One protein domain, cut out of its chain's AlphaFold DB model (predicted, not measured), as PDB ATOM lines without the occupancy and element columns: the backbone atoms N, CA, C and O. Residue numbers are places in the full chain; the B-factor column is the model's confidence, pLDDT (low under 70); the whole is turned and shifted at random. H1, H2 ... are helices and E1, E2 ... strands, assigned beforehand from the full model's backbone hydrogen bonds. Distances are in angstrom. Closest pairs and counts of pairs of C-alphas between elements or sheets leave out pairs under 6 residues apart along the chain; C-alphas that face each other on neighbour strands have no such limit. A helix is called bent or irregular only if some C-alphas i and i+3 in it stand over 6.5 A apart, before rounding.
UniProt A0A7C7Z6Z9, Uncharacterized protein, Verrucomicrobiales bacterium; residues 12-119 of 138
ATOM      1  N   ILE A  12     246.150 298.104 292.279       89.19
ATOM      2  CA  ILE A  12     245.706 297.335 291.116       89.19
ATOM      3  C   ILE A  12     244.945 296.132 291.640       89.19
ATOM      4  O   ILE A  12     245.502 295.337 292.400       89.19
ATOM      5  N   ARG A  13     243.691 295.985 291.214       92.06
ATOM      6  CA  ARG A  13     242.948 294.742 291.400       92.06
ATOM      7  C   ARG A  13     243.000 293.927 290.131       92.06
ATOM      8  O   ARG A  13     242.605 294.417 289.078       92.06
ATOM      9  N   PHE A  14     243.445 292.689 290.243       92.25
ATOM     10  CA  PHE A  14     243.483 291.720 289.162       92.25
ATOM     11  C   PHE A  14     242.494 290.603 289.490       92.25
ATOM     12  O   PHE A  14     242.627 289.966 290.530       92.25
ATOM     13  N   GLU A  15     241.467 290.412 288.658       93.19
ATOM     14  CA  GLU A  15     240.376 289.455 288.923       93.19
ATOM     15  C   GLU A  15     239.715 289.635 290.305       93.19
ATOM     16  O   GLU A  15     239.323 288.686 290.977       93.19
ATOM     17  N   GLY A  16     239.609 290.887 290.760       86.38
ATOM     18  CA  GLY A  16     239.056 291.231 292.071       86.38
ATOM     19  C   GLY A  16     240.039 291.096 293.240       86.38
ATOM     20  O   GLY A  16     239.767 291.657 294.305       86.38
ATOM     21  N   GLU A  17     241.196 290.455 293.054       87.44
ATOM     22  CA  GLU A  17     242.249 290.346 294.067       87.44
ATOM     23  C   GLU A  17     243.187 291.554 294.045       87.44
ATOM     24  O   GLU A  17     243.607 292.023 292.988       87.44
ATOM     25  N   LEU A  18     243.534 292.064 295.227       90.19
ATOM     26  CA  LEU A  18     244.453 293.188 295.365       90.19
ATOM     27  C   LEU A  18     245.896 292.712 295.155       90.19
ATOM     28  O   LEU A  18     246.387 291.857 295.894       90.19
ATOM     29  N   LEU A  19     246.589 293.286 294.173       90.38
ATOM     30  CA  LEU A  19     248.023 293.065 294.001       90.38
ATOM     31  C   LEU A  19     248.814 293.759 295.124       90.38
ATOM     32  O   LEU A  19     248.334 294.748 295.684       90.38
ATOM     33  N   PRO A  20     250.021 293.268 295.471       88.00
ATOM     34  CA  PRO A  20     250.815 293.865 296.539       88.00
ATOM     35  C   PRO A  20     251.128 295.335 296.257       88.00
ATOM     36  O   PRO A  20     251.263 295.756 295.100       88.00
ATOM     37  N   ASP A  21     251.357 296.083 297.336       80.00
ATOM     38  CA  ASP A  21     251.941 297.417 297.258       80.00
ATOM     39  C   ASP A  21     253.162 297.389 296.329       80.00
ATOM     40  O   ASP A  21     253.942 296.434 296.330       80.00
ATOM     41  N   TRP A  22     253.317 298.436 295.514       83.75
ATOM     42  CA  TRP A  22     254.337 298.569 294.459       83.75
ATOM     43  C   TRP A  22     254.074 297.838 293.133       83.75
ATOM     44  O   TRP A  22     254.828 298.081 292.185       83.75
ATOM     45  N   ALA A  23     253.001 297.051 292.996       84.69
ATOM     46  CA  ALA A  23     252.595 296.480 291.702       84.69
ATOM     47  C   ALA A  23     252.317 297.559 290.636       84.69
ATOM     48  O   ALA A  23     252.639 297.385 289.463       84.69
ATOM     49  N   GLN A  24     251.834 298.735 291.041       82.69
ATOM     50  CA  GLN A  24     251.675 299.884 290.141       82.69
ATOM     51  C   GLN A  24     252.982 300.400 289.516       82.69
ATOM     52  O   GLN A  24     252.934 301.181 288.576       82.69
ATOM     53  N   LEU A  25     254.144 299.965 290.012       85.50
ATOM     54  CA  LEU A  25     255.454 300.322 289.467       85.50
ATOM     55  C   LEU A  25     256.030 299.235 288.550       85.50
ATOM     56  O   LEU A  25     257.224 299.258 288.250       85.50
ATOM     57  N   LEU A  26     255.221 298.276 288.092       87.25
ATOM     58  CA  LEU A  26     255.658 297.289 287.097       87.25
ATOM     59  C   LEU A  26     256.098 297.950 285.772       87.25
ATOM     60  O   LEU A  26     256.972 297.425 285.084       87.25
ATOM     61  N   ASP A  27     255.589 299.142 285.444       84.25
ATOM     62  CA  ASP A  27     256.081 299.956 284.323       84.25
ATOM     63  C   ASP A  27     257.500 300.505 284.574       84.25
ATOM     64  O   ASP A  27     258.289 300.657 283.641       84.25
ATOM     65  N   VAL A  28     257.867 300.777 285.834       83.88
ATOM     66  CA  VAL A  28     259.244 301.126 286.209       83.88
ATOM     67  C   VAL A  28     260.147 299.924 285.976       83.88
ATOM     68  O   VAL A  28     261.200 300.077 285.361       83.88
ATOM     69  N   ALA A  29     259.724 298.727 286.392       84.69
ATOM     70  CA  ALA A  29     260.466 297.498 286.122       84.69
ATOM     71  C   ALA A  29     260.725 297.324 284.615       84.69
ATOM     72  O   ALA A  29     261.835 296.973 284.214       84.69
ATOM     73  N   ALA A  30     259.735 297.676 283.788       84.56
ATOM     74  CA  ALA A  30     259.833 297.660 282.333       84.56
ATOM     75  C   ALA A  30     260.842 298.655 281.744       84.56
ATOM     76  O   ALA A  30     261.368 298.417 280.662       84.56
ATOM     77  N   ARG A  31     261.104 299.775 282.428       82.88
ATOM     78  CA  ARG A  31     262.139 300.747 282.035       82.88
ATOM     79  C   ARG A  31     263.535 300.325 282.482       82.88
ATOM     80  O   ARG A  31     264.510 300.654 281.815       82.88
ATOM     81  N   LEU A  32     263.628 299.622 283.610       84.94
ATOM     82  CA  LEU A  32     264.892 299.142 284.179       84.94
ATOM     83  C   LEU A  32     265.406 297.865 283.510       84.94
ATOM     84  O   LEU A  32     266.599 297.573 283.575       84.94
ATOM     85  N   CYS A  33     264.511 297.100 282.893       85.88
ATOM     86  CA  CYS A  33     264.824 295.828 282.265       85.88
ATOM     87  C   CYS A  33     264.611 295.925 280.746       85.88
ATOM     88  O   CYS A  33     263.637 296.532 280.303       85.88
ATOM     89  N   PRO A  34     265.473 295.319 279.917       85.38
ATOM     90  CA  PRO A  34     265.263 295.292 278.478       85.38
ATOM     91  C   PRO A  34     264.034 294.439 278.150       85.38
ATOM     92  O   PRO A  34     263.969 293.255 278.490       85.38
ATOM     93  N   LEU A  35     263.055 295.044 277.479       88.31
ATOM     94  CA  LEU A  35     261.820 294.387 277.058       88.31
ATOM     95  C   LEU A  35     261.473 294.724 275.608       88.31
ATOM     96  O   LEU A  35     261.793 295.816 275.128       88.31
ATOM     97  N   PRO A  36     260.748 293.829 274.916       89.44
ATOM     98  CA  PRO A  36     260.077 294.177 273.675       89.44
ATOM     99  C   PRO A  36     259.140 295.377 273.869       89.44
ATOM    100  O   PRO A  36     258.490 295.523 274.908       89.44
ATOM    101  N   LYS A  37     259.010 296.218 272.834       88.88
ATOM    102  CA  LYS A  37     258.115 297.391 272.868       88.88
ATOM    103  C   LYS A  37     256.658 297.011 273.151       88.88
ATOM    104  O   LYS A  37     255.975 297.744 273.858       88.88
ATOM    105  N   SER A  38     256.203 295.870 272.632       89.12
ATOM    106  CA  SER A  38     254.862 295.331 272.889       89.12
ATOM    107  C   SER A  38     254.633 295.076 274.380       89.12
ATOM    108  O   SER A  38     253.639 295.544 274.927       89.12
ATOM    109  N   SER A  39     255.586 294.430 275.054       91.50
ATOM    110  CA  SER A  39     255.517 294.146 276.492       91.50
ATOM    111  C   SER A  39     255.594 295.404 277.344       91.50
ATOM    112  O   SER A  39     254.829 295.555 278.292       91.50
ATOM    113  N   SER A  40     256.461 296.351 276.980       90.69
ATOM    114  CA  SER A  40     256.536 297.643 277.668       90.69
ATOM    115  C   SER A  40     255.221 298.424 277.548       90.69
ATOM    116  O   SER A  40     254.693 298.893 278.553       90.69
ATOM    117  N   SER A  41     254.639 298.496 276.346       91.12
ATOM    118  CA  SER A  41     253.349 299.160 276.122       91.12
ATOM    119  C   SER A  41     252.205 298.474 276.870       91.12
ATOM    120  O   SER A  41     251.320 299.152 277.388       91.12
ATOM    121  N   TRP A  42     252.217 297.141 276.928       93.50
ATOM    122  CA  TRP A  42     251.219 296.377 277.667       93.50
ATOM    123  C   TRP A  42     251.295 296.656 279.171       93.50
ATOM    124  O   TRP A  42     250.267 296.909 279.790       93.50
ATOM    125  N   LEU A  43     252.501 296.707 279.744       90.69
ATOM    126  CA  LEU A  43     252.704 297.020 281.162       90.69
ATOM    127  C   LEU A  43     252.277 298.446 281.511       90.69
ATOM    128  O   LEU A  43     251.664 298.658 282.550       90.69
ATOM    129  N   VAL A  44     252.545 299.414 280.629       89.94
ATOM    130  CA  VAL A  44     252.043 300.785 280.802       89.94
ATOM    131  C   VAL A  44     250.514 300.793 280.846       89.94
ATOM    132  O   VAL A  44     249.941 301.451 281.708       89.94
ATOM    133  N   ARG A  45     249.841 300.035 279.970       91.50
ATOM    134  CA  ARG A  45     248.378 299.902 279.997       91.50
ATOM    135  C   ARG A  45     247.895 299.237 281.289       91.50
ATOM    136  O   ARG A  45     246.966 299.749 281.907       91.50
ATOM    137  N   LEU A  46     248.545 298.149 281.707       90.50
ATOM    138  CA  LEU A  46     248.221 297.411 282.929       90.50
ATOM    139  C   LEU A  46     248.239 298.319 284.167       90.50
ATOM    140  O   LEU A  46     247.334 298.247 284.991       90.50
ATOM    141  N   THR A  47     249.251 299.182 284.301       90.25
ATOM    142  CA  THR A  47     249.420 300.011 285.506       90.25
ATOM    143  C   THR A  47     248.684 301.349 285.468       90.25
ATOM    144  O   THR A  47     248.550 301.989 286.510       90.25
ATOM    145  N   ASN A  48     248.200 301.792 284.301       88.88
ATOM    146  CA  ASN A  48     247.583 303.116 284.143       88.88
ATOM    147  C   ASN A  48     246.107 303.094 283.740       88.88
ATOM    148  O   ASN A  48     245.488 304.153 283.707       88.88
ATOM    149  N   SER A  49     245.539 301.937 283.412       88.25
ATOM    150  CA  SER A  49     244.152 301.848 282.955       88.25
ATOM    151  C   SER A  49     243.541 300.502 283.302       88.25
ATOM    152  O   SER A  49     244.243 299.493 283.318       88.25
ATOM    153  N   ALA A  50     242.228 300.487 283.533       90.00
ATOM    154  CA  ALA A  50     241.468 299.248 283.578       90.00
ATOM    155  C   ALA A  50     241.506 298.545 282.213       90.00
ATOM    156  O   ALA A  50     241.601 299.191 281.165       90.00
ATOM    157  N   GLY A  51     241.424 297.220 282.216       92.19
ATOM    158  CA  GLY A  51     241.488 296.460 280.979       92.19
ATOM    159  C   GLY A  51     241.058 295.015 281.126       92.19
ATOM    160  O   GLY A  51     240.770 294.517 282.212       92.19
ATOM    161  N   THR A  52     240.970 294.348 279.983       94.88
ATOM    162  CA  THR A  52     240.700 292.917 279.877       94.88
ATOM    163  C   THR A  52     241.525 292.362 278.727       94.88
ATOM    164  O   THR A  52     241.584 292.979 277.666       94.88
ATOM    165  N   ASP A  53     242.150 291.208 278.933       95.94
ATOM    166  CA  ASP A  53     242.909 290.475 277.920       95.94
ATOM    167  C   ASP A  53     242.640 288.967 278.017       95.94
ATOM    168  O   ASP A  53     242.149 288.456 279.024       95.94
ATOM    169  N   ASP A  54     243.006 288.239 276.962       96.12
ATOM    170  CA  ASP A  54     243.087 286.779 276.990       96.12
ATOM    171  C   ASP A  54     244.145 286.312 278.002       96.12
ATOM    172  O   ASP A  54     245.222 286.910 278.131       96.12
ATOM    173  N   SER A  55     243.863 285.218 278.710       95.31
ATOM    174  CA  SER A  55     244.763 284.712 279.745       95.31
ATOM    175  C   SER A  55     246.133 284.312 279.200       95.31
ATOM    176  O   SER A  55     247.137 284.480 279.892       95.31
ATOM    177  N   ARG A  56     246.227 283.868 277.937       95.69
ATOM    178  CA  ARG A  56     247.514 283.563 277.294       95.69
ATOM    179  C   ARG A  56     248.351 284.814 277.116       95.69
ATOM    180  O   ARG A  56     249.549 284.765 277.372       95.69
ATOM    181  N   THR A  57     247.729 285.926 276.719       95.25
ATOM    182  CA  THR A  57     248.420 287.214 276.606       95.25
ATOM    183  C   THR A  57     248.939 287.651 277.968       95.25
ATOM    184  O   THR A  57     250.113 287.993 278.072       95.25
ATOM    185  N   VAL A  58     248.121 287.570 279.022       95.19
ATOM    186  CA  VAL A  58     248.575 287.923 280.377       95.19
ATOM    187  C   VAL A  58     249.760 287.060 280.810       95.19
ATOM    188  O   VAL A  58     250.781 287.594 281.238       95.19
ATOM    189  N   ILE A  59     249.668 285.737 280.649       96.44
ATOM    190  CA  ILE A  59     250.751 284.811 281.003       96.44
ATOM    191  C   ILE A  59     252.027 285.143 280.223       96.44
ATOM    192  O   ILE A  59     253.099 285.231 280.819       96.44
ATOM    193  N   GLU A  60     251.925 285.354 278.910       96.38
ATOM    194  CA  GLU A  60     253.068 285.678 278.056       96.38
ATOM    195  C   GLU A  60     253.762 286.965 278.513       96.38
ATOM    196  O   GLU A  60     254.974 286.964 278.741       96.38
ATOM    197  N   GLN A  61     253.004 288.048 278.712       95.44
ATOM    198  CA  GLN A  61     253.580 289.328 279.123       95.44
ATOM    199  C   GLN A  61     254.190 289.258 280.528       95.44
ATOM    200  O   GLN A  61     255.288 289.779 280.751       95.44
ATOM    201  N   CYS A  62     253.536 288.557 281.458       94.38
ATOM    202  CA  CYS A  62     254.059 288.364 282.805       94.38
ATOM    203  C   CYS A  62     255.353 287.538 282.809       94.38
ATOM    204  O   CYS A  62     256.305 287.905 283.497       94.38
ATOM    205  N   ILE A  63     255.431 286.461 282.017       95.38
ATOM    206  CA  ILE A  63     256.648 285.645 281.887       95.38
ATOM    207  C   ILE A  63     257.791 286.474 281.299       95.38
ATOM    208  O   ILE A  63     258.897 286.446 281.840       95.38
ATOM    209  N   VAL A  64     257.535 287.243 280.237       95.31
ATOM    210  CA  VAL A  64     258.556 288.083 279.592       95.31
ATOM    211  C   VAL A  64     259.150 289.088 280.583       95.31
ATOM    212  O   VAL A  64     260.377 289.185 280.694       95.31
ATOM    213  N   LEU A  65     258.311 289.790 281.356       93.25
ATOM    214  CA  LEU A  65     258.804 290.713 282.379       93.25
ATOM    215  C   LEU A  65     259.558 289.976 283.491       93.25
ATOM    216  O   LEU A  65     260.656 290.389 283.862       93.25
ATOM    217  N   ARG A  66     259.002 288.872 283.996       94.25
ATOM    218  CA  ARG A  66     259.595 288.075 285.075       94.25
ATOM    219  C   ARG A  66     260.994 287.585 284.712       94.25
ATOM    220  O   ARG A  66     261.926 287.763 285.496       94.25
ATOM    221  N   THR A  67     261.161 287.011 283.522       94.00
ATOM    222  CA  THR A  67     262.464 286.556 283.027       94.00
ATOM    223  C   THR A  67     263.432 287.726 282.887       94.00
ATOM    224  O   THR A  67     264.577 287.620 283.323       94.00
ATOM    225  N   SER A  68     262.980 288.869 282.361       92.81
ATOM    226  CA  SER A  68     263.850 290.039 282.205       92.81
ATOM    227  C   SER A  68     264.313 290.609 283.552       92.81
ATOM    228  O   SER A  68     265.507 290.868 283.720       92.81
ATOM    229  N   ILE A  69     263.421 290.706 284.548       91.00
ATOM    230  CA  ILE A  69     263.763 291.114 285.922       91.00
ATOM    231  C   ILE A  69     264.768 290.139 286.540       91.00
ATOM    232  O   ILE A  69     265.733 290.569 287.170       91.00
ATOM    233  N   GLN A  70     264.575 288.830 286.364       91.44
ATOM    234  CA  GLN A  70     265.497 287.824 286.896       91.44
ATOM    235  C   GLN A  70     266.891 287.940 286.271       91.44
ATOM    236  O   GLN A  70     267.885 287.931 286.998       91.44
ATOM    237  N   SER A  71     266.976 288.111 284.950       91.88
ATOM    238  CA  SER A  71     268.250 288.272 284.239       91.88
ATOM    239  C   SER A  71     268.970 289.579 284.582       91.88
ATOM    240  O   SER A  71     270.198 289.608 284.604       91.88
ATOM    241  N   HIS A  72     268.231 290.648 284.893       89.00
ATOM    242  CA  HIS A  72     268.787 291.983 285.151       89.00
ATOM    243  C   HIS A  72     268.676 292.411 286.616       89.00
ATOM    244  O   HIS A  72     268.824 293.591 286.933       89.00
ATOM    245  N   ARG A  73     268.466 291.457 287.530       86.56
ATOM    246  CA  ARG A  73     268.174 291.717 288.947       86.56
ATOM    247  C   ARG A  73     269.181 292.660 289.601       86.56
ATOM    248  O   ARG A  73     268.778 293.591 290.289       86.56
ATOM    249  N   ASN A  74     270.478 292.449 289.374       85.81
ATOM    250  CA  ASN A  74     271.537 293.267 289.978       85.81
ATOM    251  C   ASN A  74     271.560 294.700 289.420       85.81
ATOM    252  O   ASN A  74     271.790 295.651 290.169       85.81
ATOM    253  N   ALA A  75     271.291 294.858 288.121       83.94
ATOM    254  CA  ALA A  75     271.201 296.165 287.478       83.94
ATOM    255  C   ALA A  75     269.960 296.927 287.966       83.94
ATOM    256  O   ALA A  75     270.083 298.063 288.418       83.94
ATOM    257  N   ALA A  76     268.796 296.271 287.989       83.62
ATOM    258  CA  ALA A  76     267.559 296.840 288.519       83.62
ATOM    259  C   ALA A  76     267.700 297.226 290.001       83.62
ATOM    260  O   ALA A  76     267.276 298.305 290.401       83.62
ATOM    261  N   PHE A  77     268.349 296.384 290.811       85.12
ATOM    262  CA  PHE A  77     268.621 296.670 292.220       85.12
ATOM    263  C   PHE A  77     269.503 297.911 292.399       85.12
ATOM    264  O   PHE A  77     269.186 298.776 293.213       85.12
ATOM    265  N   THR A  78     270.580 298.021 291.616       84.44
ATOM    266  CA  THR A  78     271.490 299.176 291.655       84.44
ATOM    267  C   THR A  78     270.772 300.457 291.240       84.44
ATOM    268  O   THR A  78     270.909 301.485 291.898       84.44
ATOM    269  N   GLU A  79     269.963 300.403 290.184       82.38
ATOM    270  CA  GLU A  79     269.246 301.582 289.699       82.38
ATOM    271  C   GLU A  79     268.140 302.025 290.668       82.38
ATOM    272  O   GLU A  79     267.967 303.221 290.909       82.38
ATOM    273  N   LEU A  80     267.451 301.078 291.311       80.94
ATOM    274  CA  LEU A  80     266.492 301.369 292.380       80.94
ATOM    275  C   LEU A  80     267.159 302.052 293.582       80.94
ATOM    276  O   LEU A  80     266.598 303.007 294.115       80.94
ATOM    277  N   GLN A  81     268.365 301.623 293.976       82.88
ATOM    278  CA  GLN A  81     269.132 302.305 295.027       82.88
ATOM    279  C   GLN A  81     269.481 303.747 294.646       82.88
ATOM    280  O   GLN A  81     269.382 304.642 295.482       82.88
ATOM    281  N   ARG A  82     269.879 303.983 293.390       79.94
ATOM    282  CA  ARG A  82     270.252 305.322 292.907       79.94
ATOM    283  C   ARG A  82     269.056 306.265 292.835       79.94
ATOM    284  O   ARG A  82     269.168 307.433 293.193       79.94
ATOM    285  N   THR A  83     267.921 305.771 292.350       73.81
ATOM    286  CA  THR A  83     266.733 306.597 292.084       73.81
ATOM    287  C   THR A  83     265.856 306.807 293.313       73.81
ATOM    288  O   THR A  83     265.172 307.827 293.392       73.81
ATOM    289  N   ARG A  84     265.868 305.890 294.288       69.06
ATOM    290  CA  ARG A  84     265.011 305.968 295.478       69.06
ATOM    291  C   ARG A  84     265.790 305.695 296.764       69.06
ATOM    292  O   ARG A  84     265.684 304.622 297.347       69.06
ATOM    293  N   HIS A  85     266.517 306.714 297.224       58.84
ATOM    294  CA  HIS A  85     267.404 306.663 298.395       58.84
ATOM    295  C   HIS A  85     266.722 306.167 299.692       58.84
ATOM    296  O   HIS A  85     267.391 305.557 300.521       58.84
ATOM    297  N   ASP A  86     265.405 306.361 299.840       61.03
ATOM    298  CA  ASP A  86     264.628 305.938 301.021       61.03
ATOM    299  C   ASP A  86     263.892 304.595 300.857       61.03
ATOM    300  O   ASP A  86     263.224 304.124 301.779       61.03
ATOM    301  N   ALA A  87     263.956 303.971 299.679       64.81
ATOM    302  CA  ALA A  87     263.106 302.836 299.344       64.81
ATOM    303  C   ALA A  87     263.903 301.525 299.378       64.81
ATOM    304  O   ALA A  87     265.003 301.455 298.843       64.81
ATOM    305  N   GLN A  88     263.358 300.470 299.997       79.56
ATOM    306  CA  GLN A  88     264.038 299.173 300.122       79.56
ATOM    307  C   GLN A  88     263.961 298.396 298.794       79.56
ATOM    308  O   GLN A  88     262.934 297.768 298.537       79.56
ATOM    309  N   PRO A  89     265.015 298.342 297.955       82.50
ATOM    310  CA  PRO A  89     264.923 297.794 296.592       82.50
ATOM    311  C   PRO A  89     264.545 296.310 296.565       82.50
ATOM    312  O   PRO A  89     263.889 295.835 295.641       82.50
ATOM    313  N   ALA A  90     264.925 295.580 297.618       84.88
ATOM    314  CA  ALA A  90     264.534 294.192 297.816       84.88
ATOM    315  C   ALA A  90     263.010 294.022 297.939       84.88
ATOM    316  O   ALA A  90     262.479 293.044 297.418       84.88
ATOM    317  N   GLN A  91     262.309 294.974 298.568       84.88
ATOM    318  CA  GLN A  91     260.851 294.945 298.694       84.88
ATOM    319  C   GLN A  91     260.165 295.188 297.345       84.88
ATOM    320  O   GLN A  91     259.238 294.456 297.016       84.88
ATOM    321  N   PHE A  92     260.657 296.129 296.527       86.12
ATOM    322  CA  PHE A  92     260.126 296.357 295.171       86.12
ATOM    323  C   PHE A  92     260.264 295.107 294.309       86.12
ATOM    324  O   PHE A  92     259.292 294.652 293.717       86.12
ATOM    325  N   LEU A  93     261.460 294.514 294.281       87.38
ATOM    326  CA  LEU A  93     261.702 293.305 293.499       87.38
ATOM    327  C   LEU A  93     260.844 292.128 293.977       87.38
ATOM    328  O   LEU A  93     260.339 291.375 293.147       87.38
ATOM    329  N   ALA A  94     260.677 291.960 295.291       89.25
ATOM    330  CA  ALA A  94     259.822 290.915 295.846       89.25
ATOM    331  C   ALA A  94     258.346 291.139 295.482       89.25
ATOM    332  O   ALA A  94     257.692 290.201 295.033       89.25
ATOM    333  N   ALA A  95     257.849 292.372 295.608       90.06
ATOM    334  CA  ALA A  95     256.478 292.726 295.254       90.06
ATOM    335  C   ALA A  95     256.196 292.528 293.759       90.06
ATOM    336  O   ALA A  95     255.171 291.954 293.403       90.06
ATOM    337  N   TRP A  96     257.121 292.930 292.879       92.25
ATOM    338  CA  TRP A  96     256.982 292.718 291.436       92.25
ATOM    339  C   TRP A  96     256.956 291.236 291.074       92.25
ATOM    340  O   TRP A  96     256.086 290.810 290.323       92.25
ATOM    341  N   MET A  97     257.875 290.440 291.627       93.44
ATOM    342  CA  MET A  97     257.897 288.992 291.405       93.44
ATOM    343  C   MET A  97     256.604 288.328 291.882       93.44
ATOM    344  O   MET A  97     256.022 287.541 291.142       93.44
ATOM    345  N   TYR A  98     256.138 288.685 293.081       92.81
ATOM    346  CA  TYR A  98     254.903 288.148 293.640       92.81
ATOM    347  C   TYR A  98     253.687 288.516 292.785       92.81
ATOM    348  O   TYR A  98     252.922 287.635 292.418       92.81
ATOM    349  N   ALA A  99     253.539 289.789 292.401       93.56
ATOM    350  CA  ALA A  99     252.438 290.232 291.548       93.56
ATOM    351  C   ALA A  99     252.396 289.457 290.221       93.56
ATOM    352  O   ALA A  99     251.333 289.002 289.803       93.56
ATOM    353  N   LEU A 100     253.556 289.256 289.587       94.88
ATOM    354  CA  LEU A 100     253.657 288.501 288.338       94.88
ATOM    355  C   LEU A 100     253.304 287.025 288.516       94.88
ATOM    356  O   LEU A 100     252.567 286.481 287.697       94.88
ATOM    357  N   ASP A 101     253.802 286.385 289.575       95.06
ATOM    358  CA  ASP A 101     253.496 284.984 289.867       95.06
ATOM    359  C   ASP A 101     251.994 284.798 290.163       95.06
ATOM    360  O   ASP A 101     251.378 283.882 289.613       95.06
ATOM    361  N   THR A 102     251.375 285.712 290.922       93.75
ATOM    362  CA  THR A 102     249.924 285.719 291.175       93.75
ATOM    363  C   THR A 102     249.127 285.867 289.881       93.75
ATOM    364  O   THR A 102     248.243 285.054 289.610       93.75
ATOM    365  N   MET A 103     249.456 286.851 289.036       94.31
ATOM    366  CA  MET A 103     248.756 287.058 287.761       94.31
ATOM    367  C   MET A 103     248.865 285.836 286.843       94.31
ATOM    368  O   MET A 103     247.880 285.456 286.210       94.31
ATOM    369  N   ILE A 104     250.036 285.189 286.786       95.94
ATOM    370  CA  ILE A 104     250.235 283.950 286.020       95.94
ATOM    371  C   ILE A 104     249.358 282.828 286.582       95.94
ATOM    372  O   ILE A 104     248.673 282.152 285.814       95.94
ATOM    373  N   GLN A 105     249.370 282.625 287.900       95.31
ATOM    374  CA  GLN A 105     248.617 281.552 288.546       95.31
ATOM    375  C   GLN A 105     247.106 281.713 288.342       95.31
ATOM    376  O   GLN A 105     246.429 280.748 287.992       95.31
ATOM    377  N   VAL A 106     246.583 282.928 288.501       94.00
ATOM    378  CA  VAL A 106     245.168 283.230 288.254       94.00
ATOM    379  C   VAL A 106     244.823 283.013 286.779       94.00
ATOM    380  O   VAL A 106     243.872 282.294 286.464       94.00
ATOM    381  N   ALA A 107     245.636 283.542 285.859       95.06
ATOM    382  CA  ALA A 107     245.396 283.424 284.424       95.06
ATOM    383  C   ALA A 107     245.391 281.969 283.923       95.06
ATOM    384  O   ALA A 107     244.635 281.641 283.012       95.06
ATOM    385  N   GLN A 108     246.154 281.062 284.542       94.06
ATOM    386  CA  GLN A 108     246.124 279.632 284.199       94.06
ATOM    387  C   GLN A 108     244.748 278.980 284.401       94.06
ATOM    388  O   GLN A 108     244.460 277.955 283.782       94.06
ATOM    389  N   THR A 109     243.903 279.558 285.256       93.19
ATOM    390  CA  THR A 109     242.578 279.016 285.593       93.19
ATOM    391  C   THR A 109     241.432 279.650 284.800       93.19
ATOM    392  O   THR A 109     240.302 279.165 284.862       93.19
ATOM    393  N   LEU A 110     241.713 280.698 284.017       93.75
ATOM    394  CA  LEU A 110     240.713 281.526 283.343       93.75
ATOM    395  C   LEU A 110     240.946 281.586 281.828       93.75
ATOM    396  O   LEU A 110     242.026 281.290 281.319       93.75
ATOM    397  N   LYS A 111     239.910 281.983 281.080       93.62
ATOM    398  CA  LYS A 111     240.019 282.263 279.633       93.62
ATOM    399  C   LYS A 111     240.434 283.704 279.356       93.62
ATOM    400  O   LYS A 111     241.183 283.972 278.427       93.62
ATOM    401  N   THR A 112     239.940 284.620 280.169       94.75
ATOM    402  CA  THR A 112     240.205 286.052 280.089       94.75
ATOM    403  C   THR A 112     240.499 286.550 281.486       94.75
ATOM    404  O   THR A 112     239.944 286.016 282.446       94.75
ATOM    405  N   CYS A 113     241.336 287.570 281.583       95.62
ATOM    406  CA  CYS A 113     241.619 288.259 282.827       95.62
ATOM    407  C   CYS A 113     241.352 289.750 282.666       95.62
ATOM    408  O   CYS A 113     241.567 290.328 281.603       95.62
ATOM    409  N   SER A 114     240.931 290.363 283.750       95.00
ATOM    410  CA  SER A 114     240.489 291.729 283.887       95.00
ATOM    411  C   SER A 114     241.190 292.352 285.080       95.00
ATOM    412  O   SER A 114     241.526 291.692 286.068       95.00
ATOM    413  N   TRP A 115     241.443 293.645 284.974       94.75
ATOM    414  CA  TRP A 115     242.028 294.404 286.060       94.75
ATOM    415  C   TRP A 115     241.476 295.816 286.078       94.75
ATOM    416  O   TRP A 115     241.063 296.363 285.052       94.75
ATOM    417  N   ILE A 116     241.506 296.409 287.263       92.31
ATOM    418  CA  ILE A 116     241.170 297.807 287.493       92.31
ATOM    419  C   ILE A 116     242.288 298.466 288.297       92.31
ATOM    420  O   ILE A 116     242.969 297.814 289.090       92.31
ATOM    421  N   VAL A 117     242.483 299.761 288.071       88.25
ATOM    422  CA  VAL A 117     243.455 300.576 288.801       88.25
ATOM    423  C   VAL A 117     242.666 301.547 289.675       88.25
ATOM    424  O   VAL A 117     242.063 302.491 289.173       88.25
ATOM    425  N   GLU A 118     242.634 301.279 290.974       82.50
ATOM    426  CA  GLU A 118     241.948 302.088 291.981       82.50
ATOM    427  C   GLU A 118     242.775 303.343 292.311       82.50
ATOM    428  O   GLU A 118     244.010 303.307 292.326       82.50
ATOM    429  N   GLY A 119     242.099 304.467 292.566       67.31
ATOM    430  CA  GLY A 119     242.739 305.784 292.711       67.31
ATOM    431  C   GLY A 119     242.915 306.546 291.391       67.31
ATOM    432  O   GLY A 119     243.584 307.576 291.355       67.31
TER     433      GLY A 119
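Overview. This is residues 12 to 119 of the 138 residues of an uncharacterized protein of Verrucomicrobiales bacterium (UniProt A0A7C7Z6Z9). Two long helices, H3 and H5, lie side by side and run opposite ways, and the helical hairpin of H1 and H2 packs across one side of this pair. A small sheet of three strands closes one end of the long axis, and H4 stands at the other end, where residues 82 to 87 stick out. The printed part has 108 residues, with five named helices and three named strands that follow along the chain as E1 H1 H2 E2 H3 H4 H5 E3; the sheet runs E1 E3 E2, all antiparallel, and the class is mostly helix. The whole is compact, with a radius of gyration of the C-alphas of 13.1 A and spans of 39 by 28 by 21 A.

Arrangement. E1, residues 12 to 14, is an edge strand beside E3, residues 112 to 118, antiparallel, with N 13 and O 116 2.9 A apart, within hydrogen-bond range. H1, residues 23 to 32, is the hub, touching four helices; it is irregular, C-alphas 24 and 27 being 7.3 A apart. It forms a hairpin with H2, residues 37 to 48, at a shallow tilt of 28 degrees, opposite ways; their closest C-alphas, of Gln 24 and Thr 47, are 5.2 A apart. E2, residues 51 to 54, is the other edge strand, antiparallel to E3, with N 113 and O 53 2.8 A apart. E1, H1, H2 and E2 make a split strand-helix-strand unit, two strands running the same way with E3 between them, and its crossover is left-handed. H3, residues 55 to 71, touches H5, residues 89 to 107, at a shallow tilt of 26 degrees, opposite ways; the closest C-alphas, of Ser 55 and Ala 107, are 4.9 A apart. H2 touches H3 with residues 39 to 42 alone, about perpendicular at 75 degrees, closest at Ser 39 and Gln 61, whose C-alphas are 5.8 A apart. H4, residues 73 to 83, touches H1 about perpendicular at 78 degrees, the closest C-alphas, of Leu 32 and Ala 76, being 5.6 A apart. Every O i to N i+4 pair is within hydrogen-bond range in H2, H3, H4 and H5, but 4 of 6 in H1.

Along the chain. E1 begins at C-alpha 12, (245.706, 297.335, 291.116). H3 measures 24.2 A from first to last C-alpha and H5 27.1 A, from C-alpha 89 at (264.923, 297.794, 296.592). E3 spans 20.0 A and ends at C-alpha 118, (241.948, 302.088, 291.981).

Size, cuts and confidence. The C-alphas farthest apart, of His 85 and Lys 111, are 41.2 A apart. The printed part has no cut and no long link. Mean pLDDT of the printed part is 88.6; residues 84 to 87 and 119 are under 70.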